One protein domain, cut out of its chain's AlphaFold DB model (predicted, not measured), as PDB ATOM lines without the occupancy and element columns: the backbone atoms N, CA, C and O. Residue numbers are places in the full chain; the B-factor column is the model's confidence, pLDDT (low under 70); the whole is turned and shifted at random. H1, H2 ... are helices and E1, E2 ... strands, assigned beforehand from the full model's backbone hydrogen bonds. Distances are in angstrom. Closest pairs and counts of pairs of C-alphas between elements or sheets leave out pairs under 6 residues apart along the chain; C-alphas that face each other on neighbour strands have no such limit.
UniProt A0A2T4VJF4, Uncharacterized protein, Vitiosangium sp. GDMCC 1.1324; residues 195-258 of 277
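Overview. This is residues 195 to 258 of the 277 residues of an uncharacterized protein of Vitiosangium sp. GDMCC 1.1324 (UniProt A0A2T4VJF4). A strongly twisted and curled sheet of four strands forms a wall, with one helix, H1, crossing one face of it and the other face bare. The far end of H1 runs past the sheet to a small terminal loop, in which residues 249 to 250 pair antiparallel with residues 256 to 257. The printed part has 64 residues with four named strands and then one named helix, in the order E1, E2, E3, E4, H1; the antiparallel sheet has the order E1 - E2 - E3 - E4, and the class is mixed, helices and strands. The whole is only just loose, close to compact, with a radius of gyration of the C-alphas of 13.0 A and spans of 37 by 30 by 17 A.

Arrangement. The strands E1, residues 195 to 197, E2, residues 200 to 207, E3, residues 214 to 219, and E4, residues 228 to 231, form a meander, each strand the antiparallel neighbour of the one before. E1 and E2 are a hairpin with directions at 121 degrees, and N 195 and O 202 are within hydrogen-bond range at 2.9 A. The pairing of E2 is staggered: it pairs with E1 over residues 200 to 202 and with E3 over residues 202 to 207. E2 and E3 are a hairpin at 154 degrees, with N 205 and O 216 at 2.9 A and N 207 and O 214 at 2.9 A. E3 and E4 are a hairpin at 134 degrees, with N 231 and O 215 at 2.8 A. The edge strands E1 and E4 are apart. H1, residues 233 to 247, is on the sheet at a height over the sheet of 9.1 A, forming two layers, a helix on one face of a sheet. It lies over E2 and E3, and on the local plane it stands at 62 degrees to E2, only just across the strands. The closest C-alphas of H1 and E3 are those of Ser 233 and Tyr 215, 6.4 A apart; those of H1 and E2 are Phe 236 and Leu 204, 7.2 A apart. In H1 every O i to N i+4 pair is within hydrogen-bond range.

Along the chain. E1 begins at C-alpha 195 (9.057, 10.394, -4.643) and is 7.1 A long. E2 measures 21.4 A from first to last C-alpha, E3 15.9 A and E4 9.4 A. H1 measures 20.8 A, from C-alpha 233 at (18.710, 23.469, -7.950) to C-alpha 247 at (-0.132, 15.397, -4.704).

Size, cuts and confidence. The two C-alphas farthest apart are those of Ser 223 and Asn 253, at 38.8 A. The printed part has no cut. The links E1 to E2 and E4 to H1 are tight, E2 to E3 and E3 to E4 short. The mean pLDDT of the printed part is 89.5; residues 210 to 211 are under 70.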
ATOM      1  N   LEU A 195       8.732  10.745  -3.264       89.31
ATOM      2  CA  LEU A 195       9.057  10.394  -4.643       89.31
ATOM      3  C   LEU A 195       9.850   9.083  -4.660       89.31
ATOM      4  O   LEU A 195      10.391   8.674  -3.632       89.31
ATOM      5  N   GLY A 196       9.910   8.411  -5.810       93.12
ATOM      6  CA  GLY A 196      10.656   7.164  -5.979       93.12
ATOM      7  C   GLY A 196      11.587   7.220  -7.184       93.12
ATOM      8  O   GLY A 196      11.200   7.718  -8.237       93.12
ATOM      9  N   ASP A 197      12.795   6.689  -7.028       95.00
ATOM     10  CA  ASP A 197      13.720   6.409  -8.127       95.00
ATOM     11  C   ASP A 197      14.398   5.037  -7.943       95.00
ATOM     12  O   ASP A 197      14.010   4.245  -7.079       95.00
ATOM     13  N   GLU A 198      15.401   4.732  -8.771       96.19
ATOM     14  CA  GLU A 198      16.136   3.459  -8.746       96.19
ATOM     15  C   GLU A 198      16.800   3.154  -7.390       96.19
ATOM     16  O   GLU A 198      17.072   1.992  -7.081       96.19
ATOM     17  N   GLN A 199      17.067   4.174  -6.570       92.56
ATOM     18  CA  GLN A 199      17.759   4.042  -5.289       92.56
ATOM     19  C   GLN A 199      16.796   3.922  -4.098       92.56
ATOM     20  O   GLN A 199      17.230   3.544  -3.005       92.56
ATOM     21  N   GLY A 200      15.499   4.177  -4.303       95.25
ATOM     22  CA  GLY A 200      14.436   4.001  -3.316       95.25
ATOM     23  C   GLY A 200      13.449   5.165  -3.255       95.25
ATOM     24  O   GLY A 200      13.387   6.008  -4.146       95.25
ATOM     25  N   PHE A 201      12.664   5.213  -2.174       94.06
ATOM     26  CA  PHE A 201      11.777   6.345  -1.893       94.06
ATOM     27  C   PHE A 201      12.498   7.440  -1.111       94.06
ATOM     28  O   PHE A 201      13.190   7.139  -0.133       94.06
ATOM     29  N   PHE A 202      12.286   8.700  -1.486       95.25
ATOM     30  CA  PHE A 202      12.937   9.863  -0.890       95.25
ATOM     31  C   PHE A 202      11.991  11.057  -0.725       95.25
ATOM     32  O   PHE A 202      10.960  11.156  -1.390       95.25
ATOM     33  N   THR A 203      12.373  11.980   0.157       94.88
ATOM     34  CA  THR A 203      11.773  13.314   0.289       94.88
ATOM     35  C   THR A 203      12.749  14.384  -0.195       94.88
ATOM     36  O   THR A 203      13.960  14.160  -0.279       94.88
ATOM     37  N   LEU A 204      12.217  15.555  -0.535       93.75
ATOM     38  CA  LEU A 204      13.014  16.710  -0.939       93.75
ATOM     39  C   LEU A 204      13.272  17.619   0.262       93.75
ATOM     40  O   LEU A 204      12.338  18.031   0.950       93.75
ATOM     41  N   GLU A 205      14.533  17.979   0.479       92.38
ATOM     42  CA  GLU A 205      14.946  18.894   1.542       92.38
ATOM     43  C   GLU A 205      15.679  20.104   0.965       92.38
ATOM     44  O   GLU A 205      16.531  19.979   0.083       92.38
ATOM     45  N   GLN A 206      15.372  21.287   1.497       91.69
ATOM     46  CA  GLN A 206      16.068  22.530   1.181       91.69
ATOM     47  C   GLN A 206      16.728  23.064   2.452       91.69
ATOM     48  O   GLN A 206      16.044  23.388   3.423       91.69
ATOM     49  N   ASN A 207      18.053  23.191   2.441       88.06
ATOM     50  CA  ASN A 207      18.782  23.858   3.509       88.06
ATOM     51  C   ASN A 207      19.034  25.318   3.105       88.06
ATOM     52  O   ASN A 207      19.738  25.595   2.138       88.06
ATOM     53  N   LEU A 208      18.435  26.254   3.844       81.06
ATOM     54  CA  LEU A 208      18.528  27.704   3.614       81.06
ATOM     55  C   LEU A 208      19.705  28.367   4.353       81.06
ATOM     56  O   LEU A 208      19.748  29.590   4.476       81.06
ATOM     57  N   SER A 209      20.662  27.581   4.849       71.25
ATOM     58  CA  SER A 209      21.850  28.122   5.517       71.25
ATOM     59  C   SER A 209      22.686  28.975   4.545       71.25
ATOM     60  O   SER A 209      23.061  28.523   3.466       71.25
ATOM     61  N   LEU A 210      22.962  30.234   4.915       64.38
ATOM     62  CA  LEU A 210      23.784  31.183   4.143       64.38
ATOM     63  C   LEU A 210      25.211  30.643   3.899       64.38
ATOM     64  O   LEU A 210      25.748  29.992   4.796       64.38
ATOM     65  N   PRO A 211      25.882  30.964   2.765       69.25
ATOM     66  CA  PRO A 211      25.509  31.911   1.702       69.25
ATOM     67  C   PRO A 211      24.858  31.284   0.451       69.25
ATOM     68  O   PRO A 211      24.610  32.000  -0.519       69.25
ATOM     69  N   SER A 212      24.598  29.976   0.408       77.56
ATOM     70  CA  SER A 212      24.018  29.327  -0.779       77.56
ATOM     71  C   SER A 212      23.079  28.191  -0.385       77.56
ATOM     72  O   SER A 212      23.472  27.347   0.416       77.56
ATOM     73  N   PRO A 213      21.849  28.153  -0.930       88.56
ATOM     74  CA  PRO A 213      20.924  27.073  -0.635       88.56
ATOM     75  C   PRO A 213      21.454  25.764  -1.222       88.56
ATOM     76  O   PRO A 213      21.823  25.722  -2.397       88.56
ATOM     77  N   SER A 214      21.443  24.704  -0.421       92.31
ATOM     78  CA  SER A 214      21.721  23.340  -0.876       92.31
ATOM     79  C   SER A 214      20.445  22.507  -0.851       92.31
ATOM     80  O   SER A 214      19.582  22.659   0.022       92.31
ATOM     81  N   TYR A 215      20.306  21.639  -1.847       94.94
ATOM     82  CA  TYR A 215      19.098  20.857  -2.097       94.94
ATOM     83  C   TYR A 215      19.450  19.383  -2.025       94.94
ATOM     84  O   TYR A 215      20.460  18.976  -2.587       94.94
ATOM     85  N   HIS A 216      18.639  18.583  -1.342       95.94
ATOM     86  CA  HIS A 216      18.949  17.175  -1.124       95.94
ATOM     87  C   HIS A 216      17.742  16.278  -1.386       95.94
ATOM     88  O   HIS A 216      16.601  16.656  -1.111       95.94
ATOM     89  N   LYS A 217      18.022  15.055  -1.843       97.12
ATOM     90  CA  LYS A 217      17.138  13.898  -1.685       97.12
ATOM     91  C   LYS A 217      17.477  13.205  -0.370       97.12
ATOM     92  O   LYS A 217      18.613  12.764  -0.194       97.12
ATOM     93  N   ALA A 218      16.514  13.100   0.538       95.56
ATOM     94  CA  ALA A 218      16.649  12.337   1.773       95.56
ATOM     95  C   ALA A 218      15.925  10.994   1.623       95.56
ATOM     96  O   ALA A 218      14.696  10.934   1.576       95.56
ATOM     97  N   TYR A 219      16.686   9.908   1.508       95.19
ATOM     98  CA  TYR A 219      16.127   8.590   1.212       95.19
ATOM     99  C   TYR A 219      15.553   7.921   2.460       95.19
ATOM    100  O   TYR A 219      16.250   7.663   3.443       95.19
ATOM    101  N   LEU A 220      14.273   7.570   2.388       92.56
ATOM    102  CA  LEU A 220      13.525   6.875   3.434       92.56
ATOM    103  C   LEU A 220      13.647   5.347   3.320       92.56
ATOM    104  O   LEU A 220      13.449   4.620   4.299       92.56
ATOM    105  N   SER A 221      13.962   4.839   2.126       94.62
ATOM    106  CA  SER A 221      14.048   3.405   1.824       94.62
ATOM    107  C   SER A 221      14.981   3.118   0.639       94.62
ATOM    108  O   SER A 221      15.553   4.043   0.073       94.62
ATOM    109  N   GLY A 222      15.126   1.838   0.275       95.44
ATOM    110  CA  GLY A 222      15.955   1.386  -0.845       95.44
ATOM    111  C   GLY A 222      17.442   1.257  -0.508       95.44
ATOM    112  O   GLY A 222      17.822   1.206   0.664       95.44
ATOM    113  N   SER A 223      18.279   1.157  -1.542       96.00
ATOM    114  CA  SER A 223      19.733   0.979  -1.409       96.00
ATOM    115  C   SER A 223      20.426   2.210  -0.821       96.00
ATOM    116  O   SER A 223      21.454   2.070  -0.161       96.00
ATOM    117  N   ALA A 224      19.836   3.395  -0.991       93.69
ATOM    118  CA  ALA A 224      20.332   4.654  -0.439       93.69
ATOM    119  C   ALA A 224      19.675   5.044   0.901       93.69
ATOM    120  O   ALA A 224      19.846   6.172   1.356       93.69
ATOM    121  N   LYS A 225      18.924   4.150   1.568       96.62
ATOM    122  CA  LYS A 225      18.191   4.469   2.809       96.62
ATOM    123  C   LYS A 225      19.069   5.173   3.855       96.62
ATOM    124  O   LYS A 225      20.117   4.666   4.248       96.62
ATOM    125  N   GLY A 226      18.586   6.308   4.362       92.75
ATOM    126  CA  GLY A 226      19.264   7.131   5.365       92.75
ATOM    127  C   GLY A 226      20.323   8.078   4.795       92.75
ATOM    128  O   GLY A 226      20.867   8.890   5.543       92.75
ATOM    129  N   GLN A 227      20.612   8.011   3.494       96.00
ATOM    130  CA  GLN A 227      21.530   8.933   2.837       96.00
ATOM    131  C   GLN A 227      20.823  10.229   2.439       96.00
ATOM    132  O   GLN A 227      19.632  10.250   2.111       96.00
ATOM    133  N   ARG A 228      21.597  11.317   2.448       96.25
ATOM    134  CA  ARG A 228      21.209  12.628   1.923       96.25
ATOM    135  C   ARG A 228      22.108  12.920   0.735       96.25
ATOM    136  O   ARG A 228      23.309  13.103   0.913       96.25
ATOM    137  N   ILE A 229      21.534  12.910  -0.459       96.69
ATOM    138  CA  ILE A 229      22.276  13.136  -1.700       96.69
ATOM    139  C   ILE A 229      21.975  14.548  -2.169       96.69
ATOM    140  O   ILE A 229      20.814  14.882  -2.400       96.69
ATOM    141  N   GLU A 230      23.013  15.374  -2.278       96.06
ATOM    142  CA  GLU A 230      22.883  16.720  -2.828       96.06
ATOM    143  C   GLU A 230      22.505  16.648  -4.312       96.06
ATOM    144  O   GLU A 230      23.040  15.840  -5.074       96.06
ATOM    145  N   ILE A 231      21.559  17.488  -4.714       96.88
ATOM    146  CA  ILE A 231      21.064  17.599  -6.082       96.88
ATOM    147  C   ILE A 231      21.149  19.043  -6.556       96.88
ATOM    148  O   ILE A 231      21.194  19.990  -5.766       96.88
ATOM    149  N   SER A 232      21.142  19.223  -7.874       96.31
ATOM    150  CA  SER A 232      21.147  20.559  -8.449       96.31
ATOM    151  C   SER A 232      19.848  21.309  -8.126       96.31
ATOM    152  O   SER A 232      18.780  20.720  -7.922       96.31
ATOM    153  N   SER A 233      19.910  22.643  -8.131       94.06
ATOM    154  CA  SER A 233      18.710  23.469  -7.950       94.06
ATOM    155  C   SER A 233      17.657  23.224  -9.037       94.06
ATOM    156  O   SER A 233      16.474  23.412  -8.758       94.06
ATOM    157  N   SER A 234      18.062  22.867 -10.261       94.81
ATOM    158  CA  SER A 234      17.136  22.551 -11.354       94.81
ATOM    159  C   SER A 234      16.422  21.227 -11.116       94.81
ATOM    160  O   SER A 234      15.201  21.182 -11.250       94.81
ATOM    161  N   ASP A 235      17.145  20.192 -10.677       94.31
ATOM    162  CA  ASP A 235      16.548  18.882 -10.388       94.31
ATOM    163  C   ASP A 235      15.562  18.985  -9.228       94.31
ATOM    164  O   ASP A 235      14.457  18.452  -9.297       94.31
ATOM    165  N   PHE A 236      15.918  19.742  -8.185       95.06
ATOM    166  CA  PHE A 236      15.019  20.000  -7.063       95.06
ATOM    167  C   PHE A 236      13.713  20.662  -7.515       95.06
ATOM    168  O   PHE A 236      12.640  20.248  -7.083       95.06
ATOM    169  N   ARG A 237      13.788  21.681  -8.385       91.94
ATOM    170  CA  ARG A 237      12.591  22.365  -8.904       91.94
ATOM    171  C   ARG A 237      11.737  21.427  -9.745       91.94
ATOM    172  O   ARG A 237      10.542  21.362  -9.502       91.94
ATOM    173  N   SER A 238      12.349  20.664 -10.649       92.69
ATOM    174  CA  SER A 238      11.632  19.703 -11.493       92.69
ATOM    175  C   SER A 238      10.904  18.644 -10.661       92.69
ATOM    176  O   SER A 238       9.716  18.412 -10.861       92.69
ATOM    177  N   LEU A 239      11.592  18.034  -9.691       93.25
ATOM    178  CA  LEU A 239      11.008  17.015  -8.813       93.25
ATOM    179  C   LEU A 239       9.915  17.592  -7.909       93.25
ATOM    180  O   LEU A 239       8.928  16.924  -7.608       93.25
ATOM    181  N   ARG A 240      10.077  18.843  -7.475       93.06
ATOM    182  CA  ARG A 240       9.065  19.546  -6.690       93.06
ATOM    183  C   ARG A 240       7.825  19.865  -7.521       93.06
ATOM    184  O   ARG A 240       6.726  19.654  -7.029       93.06
ATOM    185  N   GLU A 241       7.983  20.350  -8.748       89.19
ATOM    186  CA  GLU A 241       6.864  20.618  -9.661       89.19
ATOM    187  C   GLU A 241       6.091  19.336  -9.982       89.19
ATOM    188  O   GLU A 241       4.862  19.328  -9.926       89.19
ATOM    189  N   GLU A 242       6.800  18.235 -10.240       89.06
ATOM    190  CA  GLU A 242       6.191  16.916 -10.416       89.06
ATOM    191  C   GLU A 242       5.408  16.495  -9.167       89.06
ATOM    192  O   GLU A 242       4.249  16.087  -9.258       89.06
ATOM    193  N   ALA A 243       6.005  16.659  -7.985       90.19
ATOM    194  CA  ALA A 243       5.345  16.329  -6.735       90.19
ATOM    195  C   ALA A 243       4.086  17.172  -6.482       90.19
ATOM    196  O   ALA A 243       3.032  16.636  -6.143       90.19
ATOM    197  N   GLU A 244       4.161  18.483  -6.691       89.00
ATOM    198  CA  GLU A 244       3.024  19.388  -6.537       89.00
ATOM    199  C   GLU A 244       1.914  19.073  -7.557       89.00
ATOM    200  O   GLU A 244       0.732  19.101  -7.213       89.00
ATOM    201  N   ALA A 245       2.262  18.682  -8.787       85.62
ATOM    202  CA  ALA A 245       1.291  18.252  -9.792       85.62
ATOM    203  C   ALA A 245       0.601  16.925  -9.424       85.62
ATOM    204  O   ALA A 245      -0.591  16.747  -9.693       85.62
ATOM    205  N   LEU A 246       1.320  15.992  -8.796       83.12
ATOM    206  CA  LEU A 246       0.779  14.699  -8.378       83.12
ATOM    207  C   LEU A 246      -0.053  14.803  -7.097       83.12
ATOM    208  O   LEU A 246      -1.196  14.348  -7.069       83.12
ATOM    209  N   TRP A 247       0.480  15.405  -6.039       84.38
ATOM    210  CA  TRP A 247      -0.132  15.397  -4.704       84.38
ATOM    211  C   TRP A 247      -0.869  16.687  -4.341       84.38
ATOM    212  O   TRP A 247      -1.552  16.728  -3.317       84.38
ATOM    213  N   GLY A 248      -0.795  17.707  -5.190       85.75
ATOM    214  CA  GLY A 248      -1.337  19.028  -4.918       85.75
ATOM    215  C   GLY A 248      -0.359  19.874  -4.120       85.75
ATOM    216  O   GLY A 248       0.663  19.393  -3.643       85.75
ATOM    217  N   THR A 249      -0.674  21.152  -3.980       88.44
ATOM    218  CA  THR A 249       0.138  22.129  -3.248       88.44
ATOM    219  C   THR A 249      -0.775  23.129  -2.552       88.44
ATOM    220  O   THR A 249      -1.998  23.031  -2.634       88.44
ATOM    221  N   THR A 250      -0.211  24.104  -1.856       82.25
ATOM    222  CA  THR A 250      -0.968  25.264  -1.382       82.25
ATOM    223  C   THR A 250      -0.521  26.500  -2.121       82.25
ATOM    224  O   THR A 250       0.682  26.729  -2.265       82.25
ATOM    225  N   ASP A 251      -1.477  27.312  -2.558       82.56
ATOM    226  CA  ASP A 251      -1.158  28.596  -3.160       82.56
ATOM    227  C   ASP A 251      -0.568  29.572  -2.122       82.56
ATOM    228  O   ASP A 251      -0.402  29.284  -0.931       82.56
ATOM    229  N   TRP A 252      -0.246  30.778  -2.580       74.75
ATOM    230  CA  TRP A 252       0.263  31.834  -1.710       74.75
ATOM    231  C   TRP A 252      -0.765  32.297  -0.657       74.75
ATOM    232  O   TRP A 252      -0.374  32.921   0.319       74.75
ATOM    233  N   ASN A 253      -2.055  31.977  -0.792       72.69
ATOM    234  CA  ASN A 253      -3.086  32.268   0.208       72.69
ATOM    235  C   ASN A 253      -3.265  31.142   1.240       72.69
ATOM    236  O   ASN A 253      -4.077  31.291   2.162       72.69
ATOM    237  N   GLY A 254      -2.539  30.028   1.094       74.12
ATOM    238  CA  GLY A 254      -2.719  28.823   1.904       74.12
ATOM    239  C   GLY A 254      -3.949  27.996   1.511       74.12
ATOM    240  O   GLY A 254      -4.390  27.160   2.298       74.12
ATOM    241  N   ASP A 255      -4.527  28.231   0.331       79.94
ATOM    242  CA  ASP A 255      -5.629  27.434  -0.203       79.94
ATOM    243  C   ASP A 255      -5.078  26.210  -0.948       79.94
ATOM    244  O   ASP A 255      -4.101  26.301  -1.696       79.94
ATOM    245  N   PHE A 256      -5.691  25.043  -0.724       82.69
ATOM    246  CA  PHE A 256      -5.243  23.799  -1.343       82.69
ATOM    247  C   PHE A 256      -5.551  23.785  -2.842       82.69
ATOM    248  O   PHE A 256      -6.704  23.886  -3.265       82.69
ATOM    249  N   VAL A 257      -4.503  23.601  -3.636       85.12
ATOM    250  CA  VAL A 257      -4.553  23.377  -5.075       85.12
ATOM    251  C   VAL A 257      -4.432  21.870  -5.311       85.12
ATOM    252  O   VAL A 257      -3.381  21.297  -5.016       85.12
ATOM    253  N   PRO A 258      -5.483  21.202  -5.812       84.75
ATOM    254  CA  PRO A 258      -5.493  19.751  -5.945       84.75
ATOM    255  C   PRO A 258      -4.513  19.259  -7.011       84.75
ATOM    256  O   PRO A 258      -4.431  19.826  -8.101       84.75
TER     257      PRO A 258